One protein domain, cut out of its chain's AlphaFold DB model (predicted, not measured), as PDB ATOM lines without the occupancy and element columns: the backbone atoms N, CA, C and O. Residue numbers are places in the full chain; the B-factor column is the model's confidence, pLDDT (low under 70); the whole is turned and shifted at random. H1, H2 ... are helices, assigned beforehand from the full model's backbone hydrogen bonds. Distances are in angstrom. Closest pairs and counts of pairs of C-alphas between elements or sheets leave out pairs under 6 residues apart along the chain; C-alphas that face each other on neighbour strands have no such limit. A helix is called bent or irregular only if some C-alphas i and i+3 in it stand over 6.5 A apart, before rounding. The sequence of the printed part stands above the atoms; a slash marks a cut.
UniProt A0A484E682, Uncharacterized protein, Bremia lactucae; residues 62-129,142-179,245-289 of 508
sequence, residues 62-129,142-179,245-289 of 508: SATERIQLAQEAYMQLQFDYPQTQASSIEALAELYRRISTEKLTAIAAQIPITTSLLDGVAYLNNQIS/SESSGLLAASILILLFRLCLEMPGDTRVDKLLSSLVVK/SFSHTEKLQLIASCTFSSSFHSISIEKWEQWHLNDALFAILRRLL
ATOM      1  N   SER A  62     -33.738  54.756 -18.619       73.19
ATOM      2  CA  SER A  62     -33.399  53.493 -19.278       73.19
ATOM      3  C   SER A  62     -32.402  52.676 -18.443       73.19
ATOM      4  O   SER A  62     -31.597  53.213 -17.678       73.19
ATOM      5  N   ALA A  63     -32.426  51.346 -18.577       73.69
ATOM      6  CA  ALA A  63     -31.514  50.469 -17.834       73.69
ATOM      7  C   ALA A  63     -30.031  50.804 -18.092       73.69
ATOM      8  O   ALA A  63     -29.205  50.692 -17.189       73.69
ATOM      9  N   THR A  64     -29.710  51.263 -19.302       78.56
ATOM     10  CA  THR A  64     -28.378  51.717 -19.716       78.56
ATOM     11  C   THR A  64     -27.951  53.012 -19.031       78.56
ATOM     12  O   THR A  64     -26.828  53.088 -18.538       78.56
ATOM     13  N   GLU A  65     -28.841  54.000 -18.923       83.12
ATOM     14  CA  GLU A  65     -28.554  55.260 -18.221       83.12
ATOM     15  C   GLU A  65     -28.339  55.030 -16.718       83.12
ATOM     16  O   GLU A  65     -27.445  55.626 -16.123       83.12
ATOM     17  N   ARG A  66     -29.081  54.102 -16.093       83.56
ATOM     18  CA  ARG A  66     -28.861  53.755 -14.674       83.56
ATOM     19  C   ARG A  66     -27.489  53.130 -14.424       83.56
ATOM     20  O   ARG A  66     -26.880  53.405 -13.395       83.56
ATOM     21  N   ILE A  67     -26.998  52.305 -15.351       86.75
ATOM     22  CA  ILE A  67     -25.652  51.719 -15.253       86.75
ATOM     23  C   ILE A  67     -24.587  52.814 -15.373       86.75
ATOM     24  O   ILE A  67     -23.628  52.801 -14.607       86.75
ATOM     25  N   GLN A  68     -24.770  53.779 -16.277       88.12
ATOM     26  CA  GLN A  68     -23.848  54.911 -16.420       88.12
ATOM     27  C   GLN A  68     -23.803  55.769 -15.149       88.12
ATOM     28  O   GLN A  68     -22.716  56.049 -14.651       88.12
ATOM     29  N   LEU A  69     -24.962  56.094 -14.565       90.38
ATOM     30  CA  LEU A  69     -25.036  56.822 -13.291       90.38
ATOM     31  C   LEU A  69     -24.351  56.067 -12.143       90.38
ATOM     32  O   LEU A  69     -23.671  56.674 -11.318       90.38
ATOM     33  N   ALA A  70     -24.507  54.741 -12.088       90.44
ATOM     34  CA  ALA A  70     -23.837  53.913 -11.092       90.44
ATOM     35  C   ALA A  70     -22.310  53.899 -11.284       90.44
ATOM     36  O   ALA A  70     -21.568  53.987 -10.308       90.44
ATOM     37  N   GLN A  71     -21.832  53.816 -12.530       90.50
ATOM     38  CA  GLN A  71     -20.402  53.884 -12.845       90.50
ATOM     39  C   GLN A  71     -19.811  55.253 -12.491       90.50
ATOM     40  O   GLN A  71     -18.733  55.315 -11.905       90.50
ATOM     41  N   GLU A  72     -20.522  56.340 -12.785       89.75
ATOM     42  CA  GLU A  72     -20.114  57.690 -12.397       89.75
ATOM     43  C   GLU A  72     -20.006  57.820 -10.873       89.75
ATOM     44  O   GLU A  72     -18.965  58.239 -10.364       89.75
ATOM     45  N   ALA A  73     -21.033  57.382 -10.134       90.56
ATOM     46  CA  ALA A  73     -21.008  57.374  -8.672       90.56
ATOM     47  C   ALA A  73     -19.845  56.539  -8.122       90.56
ATOM     48  O   ALA A  73     -19.164  56.970  -7.194       90.56
ATOM     49  N   TYR A  74     -19.589  55.366  -8.708       91.75
ATOM     50  CA  TYR A  74     -18.474  54.513  -8.309       91.75
ATOM     51  C   TYR A  74     -17.124  55.204  -8.497       91.75
ATOM     52  O   TYR A  74     -16.295  55.148  -7.591       91.75
ATOM     53  N   MET A  75     -16.911  55.863  -9.641       90.31
ATOM     54  CA  MET A  75     -15.678  56.599  -9.928       90.31
ATOM     55  C   MET A  75     -15.494  57.783  -8.974       90.31
ATOM     56  O   MET A  75     -14.394  57.991  -8.469       90.31
ATOM     57  N   GLN A  76     -16.565  58.522  -8.682       88.25
ATOM     58  CA  GLN A  76     -16.538  59.644  -7.739       88.25
ATOM     59  C   GLN A  76     -16.229  59.193  -6.303       88.25
ATOM     60  O   GLN A  76     -15.498  59.869  -5.587       88.25
ATOM     61  N   LEU A  77     -16.732  58.024  -5.893       88.06
ATOM     62  CA  LEU A  77     -16.466  57.435  -4.576       88.06
ATOM     63  C   LEU A  77     -15.040  56.908  -4.395       88.06
ATOM     64  O   LEU A  77     -14.691  56.508  -3.290       88.06
ATOM     65  N   GLN A  78     -14.212  56.905  -5.444       87.94
ATOM     66  CA  GLN A  78     -12.794  56.571  -5.307       87.94
ATOM     67  C   GLN A  78     -11.947  57.738  -4.777       87.94
ATOM     68  O   GLN A  78     -10.795  57.517  -4.415       87.94
ATOM     69  N   PHE A  79     -12.484  58.962  -4.759       85.44
ATOM     70  CA  PHE A  79     -11.789  60.151  -4.262       85.44
ATOM     71  C   PHE A  79     -12.054  60.382  -2.769       85.44
ATOM     72  O   PHE A  79     -13.113  60.025  -2.261       85.44
ATOM     73  N   ASP A  80     -11.126  61.065  -2.094       73.44
ATOM     74  CA  ASP A  80     -11.190  61.338  -0.648       73.44
ATOM     75  C   ASP A  80     -12.403  62.200  -0.237       73.44
ATOM     76  O   ASP A  80     -12.901  62.094   0.882       73.44
ATOM     77  N   TYR A  81     -12.900  63.039  -1.153       74.50
ATOM     78  CA  TYR A  81     -14.057  63.918  -0.951       74.50
ATOM     79  C   TYR A  81     -15.070  63.742  -2.089       74.50
ATOM     80  O   TYR A  81     -15.129  64.570  -3.005       74.50
ATOM     81  N   PRO A  82     -15.865  62.662  -2.071       78.81
ATOM     82  CA  PRO A  82     -16.778  62.357  -3.159       78.81
ATOM     83  C   PRO A  82     -17.896  63.401  -3.253       78.81
ATOM     84  O   PRO A  82     -18.612  63.662  -2.283       78.81
ATOM     85  N   GLN A  83     -18.076  63.974  -4.446       77.88
ATOM     86  CA  GLN A  83     -19.220  64.824  -4.779       77.88
ATOM     87  C   GLN A  83     -20.208  64.011  -5.611       77.88
ATOM     88  O   GLN A  83     -20.070  63.890  -6.826       77.88
ATOM     89  N   THR A  84     -21.196  63.414  -4.950       80.56
ATOM     90  CA  THR A  84     -22.161  62.520  -5.598       80.56
ATOM     91  C   THR A  84     -23.596  62.983  -5.381       80.56
ATOM     92  O   THR A  84     -23.969  63.492  -4.324       80.56
ATOM     93  N   GLN A  85     -24.424  62.815  -6.413       85.94
ATOM     94  CA  GLN A  85     -25.855  63.107  -6.339       85.94
ATOM     95  C   GLN A  85     -26.604  61.914  -5.740       85.94
ATOM     96  O   GLN A  85     -26.277  60.763  -6.032       85.94
ATOM     97  N   ALA A  86     -27.667  62.165  -4.974       85.31
ATOM     98  CA  ALA A  86     -28.432  61.104  -4.314       85.31
ATOM     99  C   ALA A  86     -28.969  60.030  -5.284       85.31
ATOM    100  O   ALA A  86     -28.944  58.851  -4.940       85.31
ATOM    101  N   SER A  87     -29.381  60.421  -6.496       86.88
ATOM    102  CA  SER A  87     -29.851  59.521  -7.561       86.88
ATOM    103  C   SER A  87     -28.751  58.594  -8.090       86.88
ATOM    104  O   SER A  87     -28.993  57.410  -8.315       86.88
ATOM    105  N   SER A  88     -27.530  59.112  -8.251       89.25
ATOM    106  CA  SER A  88     -26.360  58.335  -8.681       89.25
ATOM    107  C   SER A  88     -25.930  57.315  -7.614       89.25
ATOM    108  O   SER A  88     -25.630  56.165  -7.935       89.25
ATOM    109  N   ILE A  89     -26.016  57.693  -6.331       91.62
ATOM    110  CA  ILE A  89     -25.768  56.801  -5.188       91.62
ATOM    111  C   ILE A  89     -26.830  55.692  -5.136       91.62
ATOM    112  O   ILE A  89     -26.485  54.525  -4.962       91.62
ATOM    113  N   GLU A  90     -28.112  56.027  -5.316       92.31
ATOM    114  CA  GLU A  90     -29.187  55.026  -5.337       92.31
ATOM    115  C   GLU A  90     -29.030  54.056  -6.519       92.31
ATOM    116  O   GLU A  90     -29.191  52.847  -6.344       92.31
ATOM    117  N   ALA A  91     -28.641  54.552  -7.699       91.81
ATOM    118  CA  ALA A  91     -28.353  53.710  -8.860       91.81
ATOM    119  C   ALA A  91     -27.206  52.721  -8.584       91.81
ATOM    120  O   ALA A  91     -27.315  51.543  -8.932       91.81
ATOM    121  N   LEU A  92     -26.138  53.167  -7.913       94.38
ATOM    122  CA  LEU A  92     -25.037  52.296  -7.498       94.38
ATOM    123  C   LEU A  92     -25.474  51.272  -6.440       94.38
ATOM    124  O   LEU A  92     -25.129  50.093  -6.542       94.38
ATOM    125  N   ALA A  93     -26.268  51.690  -5.453       94.81
ATOM    126  CA  ALA A  93     -26.800  50.797  -4.427       94.81
ATOM    127  C   ALA A  93     -27.653  49.675  -5.044       94.81
ATOM    128  O   ALA A  93     -27.480  48.499  -4.713       94.81
ATOM    129  N   GLU A  94     -28.524  50.033  -5.986       93.56
ATOM    130  CA  GLU A  94     -29.367  49.106  -6.739       93.56
ATOM    131  C   GLU A  94     -28.539  48.177  -7.638       93.56
ATOM    132  O   GLU A  94     -28.840  46.988  -7.742       93.56
ATOM    133  N   LEU A  95     -27.460  48.674  -8.250       92.88
ATOM    134  CA  LEU A  95     -26.558  47.847  -9.051       92.88
ATOM    135  C   LEU A  95     -25.868  46.777  -8.197       92.88
ATOM    136  O   LEU A  95     -25.845  45.608  -8.581       92.88
ATOM    137  N   TYR A  96     -25.372  47.140  -7.011       94.25
ATOM    138  CA  TYR A  96     -24.802  46.173  -6.071       94.25
ATOM    139  C   TYR A  96     -25.840  45.193  -5.523       94.25
ATOM    140  O   TYR A  96     -25.552  43.998  -5.410       94.25
ATOM    141  N   ARG A  97     -27.072  45.651  -5.270       93.56
ATOM    142  CA  ARG A  97     -28.194  44.764  -4.938       93.56
ATOM    143  C   ARG A  97     -28.410  43.732  -6.045       93.56
ATOM    144  O   ARG A  97     -28.459  42.541  -5.748       93.56
ATOM    145  N   ARG A  98     -28.444  44.154  -7.311       90.50
ATOM    146  CA  ARG A  98     -28.574  43.237  -8.453       90.50
ATOM    147  C   ARG A  98     -27.387  42.302  -8.591       90.50
ATOM    148  O   ARG A  98     -27.601  41.130  -8.845       90.50
ATOM    149  N   ILE A  99     -26.153  42.751  -8.373       90.06
ATOM    150  CA  ILE A  99     -24.984  41.851  -8.368       90.06
ATOM    151  C   ILE A  99     -25.129  40.765  -7.288       90.06
ATOM    152  O   ILE A  99     -24.730  39.620  -7.515       90.06
ATOM    153  N   SER A 100     -25.728  41.096  -6.136       87.88
ATOM    154  CA  SER A 100     -25.960  40.126  -5.059       87.88
ATOM    155  C   SER A 100     -26.989  39.043  -5.422       87.88
ATOM    156  O   SER A 100     -26.825  37.883  -5.044       87.88
ATOM    157  N   THR A 101     -28.025  39.393  -6.193       86.75
ATOM    158  CA  THR A 101     -29.149  38.498  -6.521       86.75
ATOM    159  C   THR A 101     -29.041  37.855  -7.903       86.75
ATOM    160  O   THR A 101     -29.441  36.710  -8.099       86.75
ATOM    161  N   GLU A 102     -28.490  38.575  -8.874       83.94
ATOM    162  CA  GLU A 102     -28.382  38.206 -10.283       83.94
ATOM    163  C   GLU A 102     -26.941  37.769 -10.607       83.94
ATOM    164  O   GLU A 102     -25.957  38.249 -10.037       83.94
ATOM    165  N   LYS A 103     -26.767  36.832 -11.548       77.81
ATOM    166  CA  LYS A 103     -25.444  36.309 -11.955       77.81
ATOM    167  C   LYS A 103     -24.680  37.281 -12.874       77.81
ATOM    168  O   LYS A 103     -24.254  36.914 -13.965       77.81
ATOM    169  N   LEU A 104     -24.490  38.524 -12.429       81.00
ATOM    170  CA  LEU A 104     -23.896  39.628 -13.197       81.00
ATOM    171  C   LEU A 104     -22.361  39.692 -13.083       81.00
ATOM    172  O   LEU A 104     -21.776  40.691 -12.661       81.00
ATOM    173  N   THR A 105     -21.677  38.625 -13.498       78.88
ATOM    174  CA  THR A 105     -20.214  38.480 -13.361       78.88
ATOM    175  C   THR A 105     -19.392  39.491 -14.164       78.88
ATOM    176  O   THR A 105     -18.262  39.805 -13.790       78.88
ATOM    177  N   ALA A 106     -19.918  39.993 -15.284       80.19
ATOM    178  CA  ALA A 106     -19.233  41.010 -16.082       80.19
ATOM    179  C   ALA A 106     -19.219  42.374 -15.373       80.19
ATOM    180  O   ALA A 106     -18.186  43.033 -15.331       80.19
ATOM    181  N   ILE A 107     -20.342  42.752 -14.758       83.50
ATOM    182  CA  ILE A 107     -20.502  44.031 -14.054       83.50
ATOM    183  C   ILE A 107     -19.710  44.021 -12.741       83.50
ATOM    184  O   ILE A 107     -19.033  44.995 -12.428       83.50
ATOM    185  N   ALA A 108     -19.694  42.888 -12.030       80.25
ATOM    186  CA  ALA A 108     -18.879  42.700 -10.827       80.25
ATOM    187  C   ALA A 108     -17.376  42.973 -11.048       80.25
ATOM    188  O   ALA A 108     -16.694  43.413 -10.129       80.25
ATOM    189  N   ALA A 109     -16.858  42.734 -12.260       82.19
ATOM    190  CA  ALA A 109     -15.470  43.052 -12.607       82.19
ATOM    191  C   ALA A 109     -15.232  44.545 -12.881       82.19
ATOM    192  O   ALA A 109     -14.107  45.010 -12.742       82.19
ATOM    193  N   GLN A 110     -16.259  45.281 -13.308       85.69
ATOM    194  CA  GLN A 110     -16.143  46.707 -13.634       85.69
ATOM    195  C   GLN A 110     -16.202  47.589 -12.385       85.69
ATOM    196  O   GLN A 110     -15.672  48.693 -12.395       85.69
ATOM    197  N   ILE A 111     -16.860  47.106 -11.328       89.00
ATOM    198  CA  ILE A 111     -17.158  47.882 -10.122       89.00
ATOM    199  C   ILE A 111     -16.777  47.059  -8.869       89.00
ATOM    200  O   ILE A 111     -17.647  46.709  -8.063       89.00
ATOM    201  N   PRO A 112     -15.493  46.672  -8.713       90.38
ATOM    202  CA  PRO A 112     -15.040  45.879  -7.573       90.38
ATOM    203  C   PRO A 112     -15.113  46.673  -6.261       90.38
ATOM    204  O   PRO A 112     -15.088  47.905  -6.253       90.38
ATOM    205  N   ILE A 113     -15.157  45.957  -5.138       90.44
ATOM    206  CA  ILE A 113     -15.087  46.554  -3.803       90.44
ATOM    207  C   ILE A 113     -13.633  46.969  -3.548       90.44
ATOM    208  O   ILE A 113     -12.727  46.136  -3.564       90.44
ATOM    209  N   THR A 114     -13.411  48.259  -3.318       89.50
ATOM    210  CA  THR A 114     -12.103  48.854  -3.006       89.50
ATOM    211  C   THR A 114     -12.114  49.447  -1.598       89.50
ATOM    212  O   THR A 114     -13.176  49.699  -1.032       89.50
ATOM    213  N   THR A 115     -10.939  49.688  -1.012       88.94
ATOM    214  CA  THR A 115     -10.849  50.382   0.286       88.94
ATOM    215  C   THR A 115     -11.375  51.807   0.199       88.94
ATOM    216  O   THR A 115     -12.147  52.216   1.051       88.94
ATOM    217  N   SER A 116     -11.042  52.515  -0.881       89.25
ATOM    218  CA  SER A 116     -11.538  53.861  -1.177       89.25
ATOM    219  C   SER A 116     -13.060  53.903  -1.289       89.25
ATOM    220  O   SER A 116     -13.677  54.824  -0.774       89.25
ATOM    221  N   LEU A 117     -13.691  52.877  -1.876       91.00
ATOM    222  CA  LEU A 117     -15.150  52.772  -1.879       91.00
ATOM    223  C   LEU A 117     -15.709  52.640  -0.455       91.00
ATOM    224  O   LEU A 117     -16.701  53.290  -0.137       91.00
ATOM    225  N   LEU A 118     -15.104  51.801   0.395       90.50
ATOM    226  CA  LEU A 118     -15.533  51.648   1.790       90.50
ATOM    227  C   LEU A 118     -15.355  52.957   2.576       90.50
ATOM    228  O   LEU A 118     -16.265  53.345   3.310       90.50
ATOM    229  N   ASP A 119     -14.245  53.664   2.362       88.81
ATOM    230  CA  ASP A 119     -13.972  54.977   2.955       88.81
ATOM    231  C   ASP A 119     -14.982  56.028   2.461       88.81
ATOM    232  O   ASP A 119     -15.545  56.773   3.262       88.81
ATOM    233  N   GLY A 120     -15.307  56.031   1.165       87.19
ATOM    234  CA  GLY A 120     -16.330  56.893   0.574       87.19
ATOM    235  C   GLY A 120     -17.732  56.618   1.130       87.19
ATOM    236  O   GLY A 120     -18.477  57.551   1.431       87.19
ATOM    237  N   VAL A 121     -18.093  55.349   1.341       89.00
ATOM    238  CA  VAL A 121     -19.357  54.961   1.997       89.00
ATOM    239  C   VAL A 121     -19.384  55.421   3.455       89.00
ATOM    240  O   VAL A 121     -20.413  55.925   3.913       89.00
ATOM    241  N   ALA A 122     -18.278  55.281   4.187       88.00
ATOM    242  CA  ALA A 122     -18.173  55.788   5.552       88.00
ATOM    243  C   ALA A 122     -18.298  57.319   5.585       88.00
ATOM    244  O   ALA A 122     -19.066  57.853   6.383       88.00
ATOM    245  N   TYR A 123     -17.624  58.020   4.671       87.19
ATOM    246  CA  TYR A 123     -17.698  59.472   4.534       87.19
ATOM    247  C   TYR A 123     -19.131  59.953   4.279       87.19
ATOM    248  O   TYR A 123     -19.611  60.830   4.994       87.19
ATOM    249  N   LEU A 124     -19.846  59.347   3.322       85.25
ATOM    250  CA  LEU A 124     -21.234  59.715   3.017       85.25
ATOM    251  C   LEU A 124     -22.176  59.539   4.218       85.25
ATOM    252  O   LEU A 124     -23.080  60.351   4.406       85.25
ATOM    253  N   ASN A 125     -21.963  58.504   5.034       83.75
ATOM    254  CA  ASN A 125     -22.802  58.233   6.204       83.75
ATOM    255  C   ASN A 125     -22.387  59.025   7.458       83.75
ATOM    256  O   ASN A 125     -23.200  59.195   8.365       83.75
ATOM    257  N   ASN A 126     -21.161  59.554   7.497       77.06
ATOM    258  CA  ASN A 126     -20.634  60.348   8.610       77.06
ATOM    259  C   ASN A 126     -20.802  61.865   8.428       77.06
ATOM    260  O   ASN A 126     -20.367  62.615   9.302       77.06
ATOM    261  N   GLN A 127     -21.427  62.346   7.345       64.50
ATOM    262  CA  GLN A 127     -21.706  63.777   7.162       64.50
ATOM    263  C   GLN A 127     -22.766  64.288   8.158       64.50
ATOM    264  O   GLN A 127     -23.928  64.535   7.828       64.50
ATOM    265  N   ILE A 128     -22.343  64.480   9.405       50.56
ATOM    266  CA  ILE A 128     -23.018  65.299  10.403       50.56
ATOM    267  C   ILE A 128     -22.551  66.733  10.136       50.56
ATOM    268  O   ILE A 128     -21.363  67.029  10.193       50.56
ATOM    269  N   SER A 129     -23.487  67.609   9.769       42.28
ATOM    270  CA  SER A 129     -23.227  69.005   9.403       42.28
ATOM    271  C   SER A 129     -22.356  69.728  10.441       42.28
ATOM    272  O   SER A 129     -22.847  70.122  11.496       42.28
ATOM    273  N   SER A 142     -28.444  60.808   3.507       84.69
ATOM    274  CA  SER A 142     -29.527  60.480   2.576       84.69
ATOM    275  C   SER A 142     -29.912  59.007   2.696       84.69
ATOM    276  O   SER A 142     -29.087  58.151   3.012       84.69
ATOM    277  N   GLU A 143     -31.165  58.668   2.405       89.44
ATOM    278  CA  GLU A 143     -31.579  57.262   2.339       89.44
ATOM    279  C   GLU A 143     -30.718  56.468   1.339       89.44
ATOM    280  O   GLU A 143     -30.336  55.330   1.607       89.44
ATOM    281  N   SER A 144     -30.318  57.097   0.229       90.50
ATOM    282  CA  SER A 144     -29.447  56.481  -0.772       90.50
ATOM    283  C   SER A 144     -28.064  56.099  -0.233       90.50
ATOM    284  O   SER A 144     -27.562  55.037  -0.605       90.50
ATOM    285  N   SER A 145     -27.460  56.884   0.671       90.75
ATOM    286  CA  SER A 145     -26.168  56.530   1.286       90.75
ATOM    287  C   SER A 145     -26.291  55.309   2.200       90.75
ATOM    288  O   SER A 145     -25.434  54.421   2.171       90.75
ATOM    289  N   GLY A 146     -27.398  55.221   2.942       91.75
ATOM    290  CA  GLY A 146     -27.721  54.067   3.776       91.75
ATOM    291  C   GLY A 146     -27.986  52.818   2.935       91.75
ATOM    292  O   GLY A 146     -27.488  51.739   3.250       91.75
ATOM    293  N   LEU A 147     -28.700  52.956   1.813       94.50
ATOM    294  CA  LEU A 147     -28.927  51.854   0.872       94.50
ATOM    295  C   LEU A 147     -27.632  51.364   0.221       94.50
ATOM    296  O   LEU A 147     -27.462  50.156   0.049       94.50
ATOM    297  N   LEU A 148     -26.702  52.267  -0.097       95.12
ATOM    298  CA  LEU A 148     -25.381  51.892  -0.597       95.12
ATOM    299  C   LEU A 148     -24.571  51.134   0.466       95.12
ATOM    300  O   LEU A 148     -23.956  50.111   0.166       95.12
ATOM    301  N   ALA A 149     -24.616  51.581   1.724       94.06
ATOM    302  CA  ALA A 149     -24.005  50.839   2.822       94.06
ATOM    303  C   ALA A 149     -24.640  49.450   2.982       94.06
ATOM    304  O   ALA A 149     -23.926  48.458   3.117       94.06
ATOM    305  N   ALA A 150     -25.970  49.343   2.919       95.62
ATOM    306  CA  ALA A 150     -26.678  48.068   3.032       95.62
ATOM    307  C   ALA A 150     -26.358  47.107   1.877       95.62
ATOM    308  O   ALA A 150     -26.172  45.909   2.109       95.62
ATOM    309  N   SER A 151     -26.251  47.600   0.642       95.69
ATOM    310  CA  SER A 151     -25.916  46.741  -0.496       95.69
ATOM    311  C   SER A 151     -24.512  46.146  -0.370       95.69
ATOM    312  O   SER A 151     -24.340  44.957  -0.626       95.69
ATOM    313  N   ILE A 152     -23.527  46.915   0.100       94.25
ATOM    314  CA  ILE A 152     -22.140  46.444   0.230       94.25
ATOM    315  C   ILE A 152     -21.939  45.631   1.520       94.25
ATOM    316  O   ILE A 152     -21.508  44.477   1.470       94.25
ATOM    317  N   LEU A 153     -22.275  46.208   2.677       94.50
ATOM    318  CA  LEU A 153     -21.923  45.675   4.002       94.50
ATOM    319  C   LEU A 153     -22.848  44.545   4.480       94.50
ATOM    320  O   LEU A 153     -22.479  43.789   5.381       94.50
ATOM    321  N   ILE A 154     -24.042  44.424   3.886       95.00
ATOM    322  CA  ILE A 154     -25.011  43.365   4.198       95.00
ATOM    323  C   ILE A 154     -25.182  42.437   2.990       95.00
ATOM    324  O   ILE A 154     -24.873  41.252   3.088       95.00
ATOM    325  N   LEU A 155     -25.659  42.930   1.841       94.94
ATOM    326  CA  LEU A 155     -26.056  42.042   0.735       94.94
ATOM    327  C   LEU A 155     -24.868  41.382   0.022       94.94
ATOM    328  O   LEU A 155     -24.848  40.158  -0.126       94.94
ATOM    329  N   LEU A 156     -23.865  42.156  -0.395       92.44
ATOM    330  CA  LEU A 156     -22.659  41.591  -1.007       92.44
ATOM    331  C   LEU A 156     -21.834  40.810   0.004       92.44
ATOM    332  O   LEU A 156     -21.385  39.714  -0.314       92.44
ATOM    333  N   PHE A 157     -21.698  41.313   1.232       92.44
ATOM    334  CA  PHE A 157     -21.043  40.560   2.297       92.44
ATOM    335  C   PHE A 157     -21.688  39.180   2.498       92.44
ATOM    336  O   PHE A 157     -20.993  38.163   2.534       92.44
ATOM    337  N   ARG A 158     -23.027  39.112   2.530       91.62
ATOM    338  CA  ARG A 158     -23.765  37.844   2.549       91.62
ATOM    339  C   ARG A 158     -23.428  36.967   1.345       91.62
ATOM    340  O   ARG A 158     -23.161  35.786   1.547       91.62
ATOM    341  N   LEU A 159     -23.433  37.510   0.125       90.12
ATOM    342  CA  LEU A 159     -23.072  36.749  -1.080       90.12
ATOM    343  C   LEU A 159     -21.668  36.138  -0.947       90.12
ATOM    344  O   LEU A 159     -21.482  34.956  -1.240       90.12
ATOM    345  N   CYS A 160     -20.695  36.914  -0.466       87.50
ATOM    346  CA  CYS A 160     -19.326  36.443  -0.268       87.50
ATOM    347  C   CYS A 160     -19.224  35.339   0.798       87.50
ATOM    348  O   CYS A 160     -18.406  34.431   0.658       87.50
ATOM    349  N   LEU A 161     -20.065  35.374   1.839       85.25
ATOM    350  CA  LEU A 161     -20.171  34.287   2.823       85.25
ATOM    351  C   LEU A 161     -20.897  33.048   2.279       85.25
ATOM    352  O   LEU A 161     -20.662  31.933   2.745       85.25
ATOM    353  N   GLU A 162     -21.834  33.231   1.350       85.88
ATOM    354  CA  GLU A 162     -22.641  32.154   0.773       85.88
ATOM    355  C   GLU A 162     -21.882  31.343  -0.273       85.88
ATOM    356  O   GLU A 162     -22.071  30.129  -0.349       85.88
ATOM    357  N   MET A 163     -21.025  32.007  -1.051       83.75
ATOM    358  CA  MET A 163     -20.412  31.447  -2.254       83.75
ATOM    359  C   MET A 163     -18.888  31.698  -2.315       83.75
ATOM    360  O   MET A 163     -18.419  32.339  -3.262       83.75
ATOM    361  N   PRO A 164     -18.088  31.205  -1.346       73.81
ATOM    362  CA  PRO A 164     -16.630  31.325  -1.395       73.81
ATOM    363  C   PRO A 164     -16.090  30.478  -2.561       73.81
ATOM    364  O   PRO A 164     -16.125  29.250  -2.512       73.81
ATOM    365  N   GLY A 165     -15.648  31.124  -3.643       74.75
ATOM    366  CA  GLY A 165     -15.196  30.474  -4.883       74.75
ATOM    367  C   GLY A 165     -16.096  30.702  -6.103       74.75
ATOM    368  O   GLY A 165     -15.838  30.157  -7.176       74.75
ATOM    369  N   ASP A 166     -17.158  31.502  -5.979       83.62
ATOM    370  CA  ASP A 166     -17.831  32.042  -7.160       83.62
ATOM    371  C   ASP A 166     -16.946  33.114  -7.812       83.62
ATOM    372  O   ASP A 166     -16.565  34.096  -7.177       83.62
ATOM    373  N   THR A 167     -16.703  32.978  -9.117       84.94
ATOM    374  CA  THR A 167     -15.968  33.956  -9.939       84.94
ATOM    375  C   THR A 167     -16.445  35.404  -9.765       84.94
ATOM    376  O   THR A 167     -15.666  36.339  -9.947       84.94
ATOM    377  N   ARG A 168     -17.725  35.614  -9.424       85.19
ATOM    378  CA  ARG A 168     -18.294  36.932  -9.101       85.19
ATOM    379  C   ARG A 168     -17.699  37.510  -7.825       85.19
ATOM    380  O   ARG A 168     -17.332  38.679  -7.808       85.19
ATOM    381  N   VAL A 169     -17.611  36.689  -6.782       85.56
ATOM    382  CA  VAL A 169     -17.050  37.056  -5.480       85.56
ATOM    383  C   VAL A 169     -15.561  37.346  -5.627       85.56
ATOM    384  O   VAL A 169     -15.101  38.391  -5.172       85.56
ATOM    385  N   ASP A 170     -14.839  36.500  -6.363       85.56
ATOM    386  CA  ASP A 170     -13.411  36.704  -6.621       85.56
ATOM    387  C   ASP A 170     -13.153  38.031  -7.343       85.56
ATOM    388  O   ASP A 170     -12.245  38.778  -6.977       85.56
ATOM    389  N   LYS A 171     -13.994  38.373  -8.327       86.94
ATOM    390  CA  LYS A 171     -13.938  39.659  -9.036       86.94
ATOM    391  C   LYS A 171     -14.257  40.841  -8.126       86.94
ATOM    392  O   LYS A 171     -13.499  41.807  -8.136       86.94
ATOM    393  N   LEU A 172     -15.310  40.757  -7.312       87.38
ATOM    394  CA  LEU A 172     -15.674  41.819  -6.366       87.38
ATOM    395  C   LEU A 172     -14.564  42.099  -5.356       87.38
ATOM    396  O   LEU A 172     -14.303  43.256  -5.049       87.38
ATOM    397  N   LEU A 173     -13.905  41.053  -4.859       87.56
ATOM    398  CA  LEU A 173     -12.861  41.170  -3.844       87.56
ATOM    399  C   LEU A 173     -11.461  41.368  -4.439       87.56
ATOM    400  O   LEU A 173     -10.515  41.603  -3.686       87.56
ATOM    401  N   SER A 174     -11.292  41.263  -5.760       85.69
ATOM    402  CA  SER A 174      -9.982  41.276  -6.427       85.69
ATOM    403  C   SER A 174      -9.167  42.534  -6.119       85.69
ATOM    404  O   SER A 174      -7.992  42.422  -5.772       85.69
ATOM    405  N   SER A 175      -9.818  43.698  -6.140       82.94
ATOM    406  CA  SER A 175      -9.200  45.010  -5.914       82.94
ATOM    407  C   SER A 175      -9.180  45.460  -4.449       82.94
ATOM    408  O   SER A 175      -8.689  46.550  -4.156       82.94
ATOM    409  N   LEU A 176      -9.708  44.658  -3.516       84.38
ATOM    410  CA  LEU A 176      -9.711  45.011  -2.099       84.38
ATOM    411  C   LEU A 176      -8.335  44.731  -1.480       84.38
ATOM    412  O   LEU A 176      -7.905  43.577  -1.394       84.38
ATOM    413  N   VAL A 177      -7.659  45.792  -1.040       81.75
ATOM    414  CA  VAL A 177      -6.343  45.740  -0.387       81.75
ATOM    415  C   VAL A 177      -6.535  45.823   1.124       81.75
ATOM    416  O   VAL A 177      -7.150  46.761   1.614       81.75
ATOM    417  N   VAL A 178      -6.000  44.870   1.884       77.06
ATOM    418  CA  VAL A 178      -6.050  44.927   3.351       77.06
ATOM    419  C   VAL A 178      -4.772  45.599   3.839       77.06
ATOM    420  O   VAL A 178      -3.674  45.131   3.560       77.06
ATOM    421  N   LYS A 179      -4.873  46.722   4.553       70.44
ATOM    422  CA  LYS A 179      -3.692  47.297   5.211       70.44
ATOM    423  C   LYS A 179      -3.354  46.397   6.398       70.44
ATOM    424  O   LYS A 179      -4.147  46.312   7.332       70.44
ATOM    425  N   SER A 245      -1.266  38.634  -2.027       54.97
ATOM    426  CA  SER A 245      -2.595  38.050  -2.177       54.97
ATOM    427  C   SER A 245      -3.195  37.862  -0.783       54.97
ATOM    428  O   SER A 245      -2.981  36.824  -0.157       54.97
ATOM    429  N   PHE A 246      -3.905  38.871  -0.279       65.81
ATOM    430  CA  PHE A 246      -4.664  38.735   0.966       65.81
ATOM    431  C   PHE A 246      -5.660  37.592   0.847       65.81
ATOM    432  O   PHE A 246      -6.315  37.423  -0.192       65.81
ATOM    433  N   SER A 247      -5.785  36.827   1.925       76.88
ATOM    434  CA  SER A 247      -6.762  35.754   2.001       76.88
ATOM    435  C   SER A 247      -8.179  36.314   1.835       76.88
ATOM    436  O   SER A 247      -8.493  37.433   2.252       76.88
ATOM    437  N   HIS A 248      -9.071  35.514   1.246       80.06
ATOM    438  CA  HIS A 248     -10.504  35.826   1.176       80.06
ATOM    439  C   HIS A 248     -11.069  36.183   2.564       80.06
ATOM    440  O   HIS A 248     -11.968  37.012   2.689       80.06
ATOM    441  N   THR A 249     -10.501  35.589   3.618       77.62
ATOM    442  CA  THR A 249     -10.894  35.834   5.001       77.62
ATOM    443  C   THR A 249     -10.516  37.223   5.512       77.62
ATOM    444  O   THR A 249     -11.365  37.918   6.057       77.62
ATOM    445  N   GLU A 250      -9.288  37.687   5.286       80.19
ATOM    446  CA  GLU A 250      -8.860  39.032   5.719       80.19
ATOM    447  C   GLU A 250      -9.662  40.137   5.013       80.19
ATOM    448  O   GLU A 250     -10.048  41.134   5.620       80.19
ATOM    449  N   LYS A 251      -9.978  39.934   3.729       85.06
ATOM    450  CA  LYS A 251     -10.795  40.863   2.933       85.06
ATOM    451  C   LYS A 251     -12.203  41.033   3.500       85.06
ATOM    452  O   LYS A 251     -12.728  42.142   3.573       85.06
ATOM    453  N   LEU A 252     -12.814  39.938   3.926       85.38
ATOM    454  CA  LEU A 252     -14.137  39.950   4.539       85.38
ATOM    455  C   LEU A 252     -14.115  40.477   5.979       85.38
ATOM    456  O   LEU A 252     -15.054  41.167   6.370       85.38
ATOM    457  N   GLN A 253     -13.053  40.227   6.751       83.62
ATOM    458  CA  GLN A 253     -12.866  40.869   8.060       83.62
ATOM    459  C   GLN A 253     -12.809  42.388   7.927       83.62
ATOM    460  O   GLN A 253     -13.471  43.089   8.689       83.62
ATOM    461  N   LEU A 254     -12.089  42.894   6.921       85.00
ATOM    462  CA  LEU A 254     -12.045  44.323   6.631       85.00
ATOM    463  C   LEU A 254     -13.449  44.876   6.352       85.00
ATOM    464  O   LEU A 254     -13.862  45.828   7.009       85.00
ATOM    465  N   ILE A 255     -14.220  44.240   5.460       87.88
ATOM    466  CA  ILE A 255     -15.603  44.660   5.168       87.88
ATOM    467  C   ILE A 255     -16.460  44.653   6.444       87.88
ATOM    468  O   ILE A 255     -17.152  45.630   6.722       87.88
ATOM    469  N   ALA A 256     -16.385  43.594   7.253       87.06
ATOM    470  CA  ALA A 256     -17.135  43.499   8.505       87.06
ATOM    471  C   ALA A 256     -16.705  44.556   9.542       87.06
ATOM    472  O   ALA A 256     -17.540  45.046  10.306       87.06
ATOM    473  N   SER A 257     -15.426  44.942   9.561       84.81
ATOM    474  CA  SER A 257     -14.895  45.987  10.448       84.81
ATOM    475  C   SER A 257     -15.433  47.384  10.115       84.81
ATOM    476  O   SER A 257     -15.546  48.222  11.012       84.81
ATOM    477  N   CYS A 258     -15.849  47.603   8.864       85.62
ATOM    478  CA  CYS A 258     -16.511  48.822   8.399       85.62
ATOM    479  C   CYS A 258     -18.029  48.827   8.667       85.62
ATOM    480  O   CYS A 258     -18.702  49.823   8.400       85.62
ATOM    481  N   THR A 259     -18.593  47.734   9.193       88.44
ATOM    482  CA  THR A 259     -20.020  47.644   9.518       88.44
ATOM    483  C   THR A 259     -20.306  48.297  10.866       88.44
ATOM    484  O   THR A 259     -19.980  47.750  11.926       88.44
ATOM    485  N   PHE A 260     -20.979  49.447  10.813       86.50
ATOM    486  CA  PHE A 260     -21.500  50.177  11.965       86.50
ATOM    487  C   PHE A 260     -23.010  50.355  11.837       86.50
ATOM    488  O   PHE A 260     -23.535  50.565  10.746       86.50
ATOM    489  N   SER A 261     -23.721  50.297  12.961       85.75
ATOM    490  CA  SER A 261     -25.177  50.471  12.978       85.75
ATOM    491  C   SER A 261     -25.625  51.853  12.483       85.75
ATOM    492  O   SER A 261     -26.626  51.980  11.774       85.75
ATOM    493  N   SER A 262     -24.827  52.887  12.769       86.25
ATOM    494  CA  SER A 262     -25.047  54.257  12.293       86.25
ATOM    495  C   SER A 262     -25.112  54.363  10.768       86.25
ATOM    496  O   SER A 262     -25.900  55.158  10.261       86.25
ATOM    497  N   SER A 263     -24.378  53.519  10.034       87.44
ATOM    498  CA  SER A 263     -24.358  53.517   8.564       87.44
ATOM    499  C   SER A 263     -25.715  53.203   7.935       87.44
ATOM    500  O   SER A 263     -25.932  53.489   6.762       87.44
ATOM    501  N   PHE A 264     -26.642  52.619   8.697       90.06
ATOM    502  CA  PHE A 264     -27.976  52.261   8.220       90.06
ATOM    503  C   PHE A 264     -29.071  53.176   8.783       90.06
ATOM    504  O   PHE A 264     -30.263  52.902   8.620       90.06
ATOM    505  N   HIS A 265     -28.691  54.269   9.458       86.25
ATOM    506  CA  HIS A 265     -29.650  55.150  10.114       86.25
ATOM    507  C   HIS A 265     -30.578  55.854   9.105       86.25
ATOM    508  O   HIS A 265     -31.754  56.060   9.374       86.25
ATOM    509  N   SER A 266     -30.129  56.190   7.905       87.50
ATOM    510  CA  SER A 266     -30.980  56.915   6.952       87.50
ATOM    511  C   SER A 266     -32.018  56.054   6.214       87.50
ATOM    512  O   SER A 266     -32.859  56.606   5.510       87.50
ATOM    513  N   ILE A 267     -31.989  54.723   6.356       90.56
ATOM    514  CA  ILE A 267     -32.866  53.808   5.605       90.56
ATOM    515  C   ILE A 267     -34.282  53.799   6.199       90.56
ATOM    516  O   ILE A 267     -34.443  53.570   7.403       90.56
ATOM    517  N   SER A 268     -35.303  53.995   5.358       89.81
ATOM    518  CA  SER A 268     -36.715  53.879   5.747       89.81
ATOM    519  C   SER A 268     -37.137  52.436   6.050       89.81
ATOM    520  O   SER A 268     -36.481  51.463   5.663       89.81
ATOM    521  N   ILE A 269     -38.271  52.272   6.738       87.88
ATOM    522  CA  ILE A 269     -38.834  50.942   7.008       87.88
ATOM    523  C   ILE A 269     -39.252  50.240   5.711       87.88
ATOM    524  O   ILE A 269     -38.995  49.044   5.563       87.88
ATOM    525  N   GLU A 270     -39.809  50.985   4.758       89.56
ATOM    526  CA  GLU A 270     -40.306  50.481   3.480       89.56
ATOM    527  C   GLU A 270     -39.172  49.873   2.657       89.56
ATOM    528  O   GLU A 270     -39.262  48.721   2.220       89.56
ATOM    529  N   LYS A 271     -38.064  50.608   2.490       91.25
ATOM    530  CA  LYS A 271     -36.902  50.101   1.750       91.25
ATOM    531  C   LYS A 271     -36.227  48.943   2.477       91.25
ATOM    532  O   LYS A 271     -35.813  47.982   1.831       91.25
ATOM    533  N   TRP A 272     -36.154  48.992   3.808       91.31
ATOM    534  CA  TRP A 272     -35.586  47.905   4.607       91.31
ATOM    535  C   TRP A 272     -36.315  46.574   4.385       91.31
ATOM    536  O   TRP A 272     -35.679  45.523   4.241       91.31
ATOM    537  N   GLU A 273     -37.649  46.617   4.353       89.38
ATOM    538  CA  GLU A 273     -38.491  45.449   4.092       89.38
ATOM    539  C   GLU A 273     -38.438  45.022   2.623       89.38
ATOM    540  O   GLU A 273     -38.246  43.835   2.352       89.38
ATOM    541  N   GLN A 274     -38.520  45.971   1.685       90.69
ATOM    542  CA  GLN A 274     -38.424  45.706   0.244       90.69
ATOM    543  C   GLN A 274     -37.104  45.014  -0.132       90.69
ATOM    544  O   GLN A 274     -37.071  44.176  -1.032       90.69
ATOM    545  N   TRP A 275     -36.009  45.363   0.544       92.62
ATOM    546  CA  TRP A 275     -34.682  44.796   0.296       92.62
ATOM    547  C   TRP A 275     -34.400  43.541   1.130       92.62
ATOM    548  O   TRP A 275     -33.310  42.977   1.034       92.62
ATOM    549  N   HIS A 276     -35.367  43.086   1.936       91.12
ATOM    550  CA  HIS A 276     -35.251  41.908   2.798       91.12
ATOM    551  C   HIS A 276     -33.988  41.918   3.683       91.12
ATOM    552  O   HIS A 276     -33.371  40.876   3.927       91.12
ATOM    553  N   LEU A 277     -33.602  43.095   4.193       92.56
ATOM    554  CA  LEU A 277     -32.344  43.266   4.930       92.56
ATOM    555  C   LEU A 277     -32.307  42.448   6.227       92.56
ATOM    556  O   LEU A 277     -31.255  41.917   6.574       92.56
ATOM    557  N   ASN A 278     -33.453  42.256   6.894       90.81
ATOM    558  CA  ASN A 278     -33.549  41.361   8.053       90.81
ATOM    559  C   ASN A 278     -33.103  39.940   7.692       90.81
ATOM    560  O   ASN A 278     -32.212  39.394   8.335       90.81
ATOM    561  N   ASP A 279     -33.662  39.353   6.632       90.38
ATOM    562  CA  ASP A 279     -33.319  37.988   6.222       90.38
ATOM    563  C   ASP A 279     -31.834  37.863   5.863       90.38
ATOM    564  O   ASP A 279     -31.202  36.849   6.168       90.38
ATOM    565  N   ALA A 280     -31.258  38.907   5.260       92.12
ATOM    566  CA  ALA A 280     -29.833  38.953   4.975       92.12
ATOM    567  C   ALA A 280     -28.977  39.012   6.252       92.12
ATOM    568  O   ALA A 280     -28.039  38.224   6.375       92.12
ATOM    569  N   LEU A 281     -29.328  39.861   7.224       92.31
ATOM    570  CA  LEU A 281     -28.654  39.936   8.526       92.31
ATOM    571  C   LEU A 281     -28.711  38.603   9.278       92.31
ATOM    572  O   LEU A 281     -27.690  38.133   9.777       92.31
ATOM    573  N   PHE A 282     -29.872  37.947   9.308       89.62
ATOM    574  CA  PHE A 282     -30.013  36.632   9.940       89.62
ATOM    575  C   PHE A 282     -29.184  35.554   9.232       89.62
ATOM    576  O   PHE A 282     -28.575  34.716   9.899       89.62
ATOM    577  N   ALA A 283     -29.117  35.572   7.898       89.19
ATOM    578  CA  ALA A 283     -28.270  34.654   7.141       89.19
ATOM    579  C   ALA A 283     -26.777  34.873   7.442       89.19
ATOM    580  O   ALA A 283     -26.054  33.896   7.647       89.19
ATOM    581  N   ILE A 284     -26.335  36.132   7.532       89.81
ATOM    582  CA  ILE A 284     -24.969  36.492   7.936       89.81
ATOM    583  C   ILE A 284     -24.686  35.977   9.350       89.81
ATOM    584  O   ILE A 284     -23.742  35.214   9.536       89.81
ATOM    585  N   LEU A 285     -25.528  36.319  10.330       87.69
ATOM    586  CA  LEU A 285     -25.368  35.908  11.731       87.69
ATOM    587  C   LEU A 285     -25.297  34.389  11.886       87.69
ATOM    588  O   LEU A 285     -24.457  33.882  12.630       87.69
ATOM    589  N   ARG A 286     -26.144  33.646  11.164       85.12
ATOM    590  CA  ARG A 286     -26.075  32.183  11.150       85.12
ATOM    591  C   ARG A 286     -24.748  31.709  10.579       85.12
ATOM    592  O   ARG A 286     -24.115  30.883  11.215       85.12
ATOM    593  N   ARG A 287     -24.304  32.224   9.431       83.81
ATOM    594  CA  ARG A 287     -23.084  31.757   8.743       83.81
ATOM    595  C   ARG A 287     -21.795  32.096   9.472       83.81
ATOM    596  O   ARG A 287     -20.946  31.219   9.582       83.81
ATOM    597  N   LEU A 288     -21.673  33.318   9.994       78.50
ATOM    598  CA  LEU A 288     -20.508  33.731  10.780       78.50
ATOM    599  C   LEU A 288     -20.324  32.831  12.001       78.50
ATOM    600  O   LEU A 288     -19.201  32.550  12.395       78.50
ATOM    601  N   LEU A 289     -21.430  32.345  12.570       70.81
ATOM    602  CA  LEU A 289     -21.388  31.499  13.749       70.81
ATOM    603  C   LEU A 289     -21.398  29.999  13.418       70.81
ATOM    604  O   LEU A 289     -20.841  29.259  14.213       70.81
TER     605      LEU A 289
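Overview. This is residues 62 to 129, 142 to 179 and 245 to 289 of the 508 residues of an uncharacterized protein of Bremia lactucae (UniProt A0A484E682). Look first for the long helix H5 in the middle: H2 runs side by side with it, H10 packs slantwise on another side, and H4, H7 and the short H8 cover a further side. H1 crosses H2 on the side away from H5, H3 and H6 make a small side-by-side pair near the last part of H2, and H9 touches no other helix. The printed part has 151 residues with ten named helices, H1 to H10 in order along the chain, and no named strand; its class is all helix. It is compact, with a radius of gyration of the C-alphas of 14.2 A, and rounded, spanning 36 by 33 by 30 A.

Along the chain. Find C-alpha 143 at (-31.579, 57.262, 2.339); from there H5, residues 143 to 162, runs 26.7 A to C-alpha 162 at (-22.641, 32.154, 0.773). H5 is only just irregular: C-alphas 153 and 156 are 6.50 A apart. Before it come H1, residues 63 to 76, 20.3 A; H2, residues 86 to 101, 22.7 A; H3, residues 105 to 110; and H4, residues 115 to 126, 16.3 A. After it come H6, residues 167 to 174; H7, residues 248 to 257; H8, residues 261 to 264; H9, residues 269 to 274; and H10, residues 277 to 289, 18.3 A, ending at C-alpha 289 at (-21.388, 31.499, 13.749).

Arrangement. Begin at the hub, H5, which touches five helices. H2 touches it at a shallow tilt of 16 degrees, the same way; the closest C-alphas, of Ala 93 and Leu 148, are 4.2 A apart. H10 touches it at 38 degrees, only just steep, with Arg 158 and Ile 284 closest at 5.7 A. Residues 121 to 125 of H4 touch H5, with Leu 124 and Ser 145 closest at 6.1 A. H7 touches residues 153 to 160 of H5, with Leu 153 and Ile 255 closest at 6.5 A. H8 touches H5 at Gly 146 and Phe 264, 4.8 A, and touches H4 at Asn 125 and Ser 263, 5.5 A. Farther out, H1 touches H2 about perpendicular, at 73 degrees, with Ala 70 and Leu 92 closest at 4.1 A. H3 touches H6 at a shallow tilt of 18 degrees, with Thr 105 and Arg 168 closest at 4.9 A. H2 and H3 only just touch, only at the corner, with 3 pairs of C-alphas within 8 A, Ile 99 and Ala 108 closest at 6.6 A. H9 is close to H10 but not clearly touching, with Trp 272 and Asn 278 closest at 7.7 A. Each O i to N i+4 pair is within hydrogen-bond range in H1, H2, H4, H6, H7, H9 and H10; H5 has 14 of 16, H3 has 0 of 2 but 2 of 3 O i to N i+3 pairs, and H8 is too short for an i+4 pair.

Size, cuts and confidence. The C-alphas farthest apart, of Ser 129 and Gly 165, are 41.9 A apart. Residues 130 to 141 are not printed, a gap of 12.6 A from C-alpha 129 to C-alpha 142, nor are residues 180 to 244, a gap of 11.9 A from C-alpha 179 to C-alpha 245. Of the links printed whole, none is long. In this model, pLDDT is under 70 at residues 127 to 129 and 245 to 246, and its mean over the printed part is 85.8.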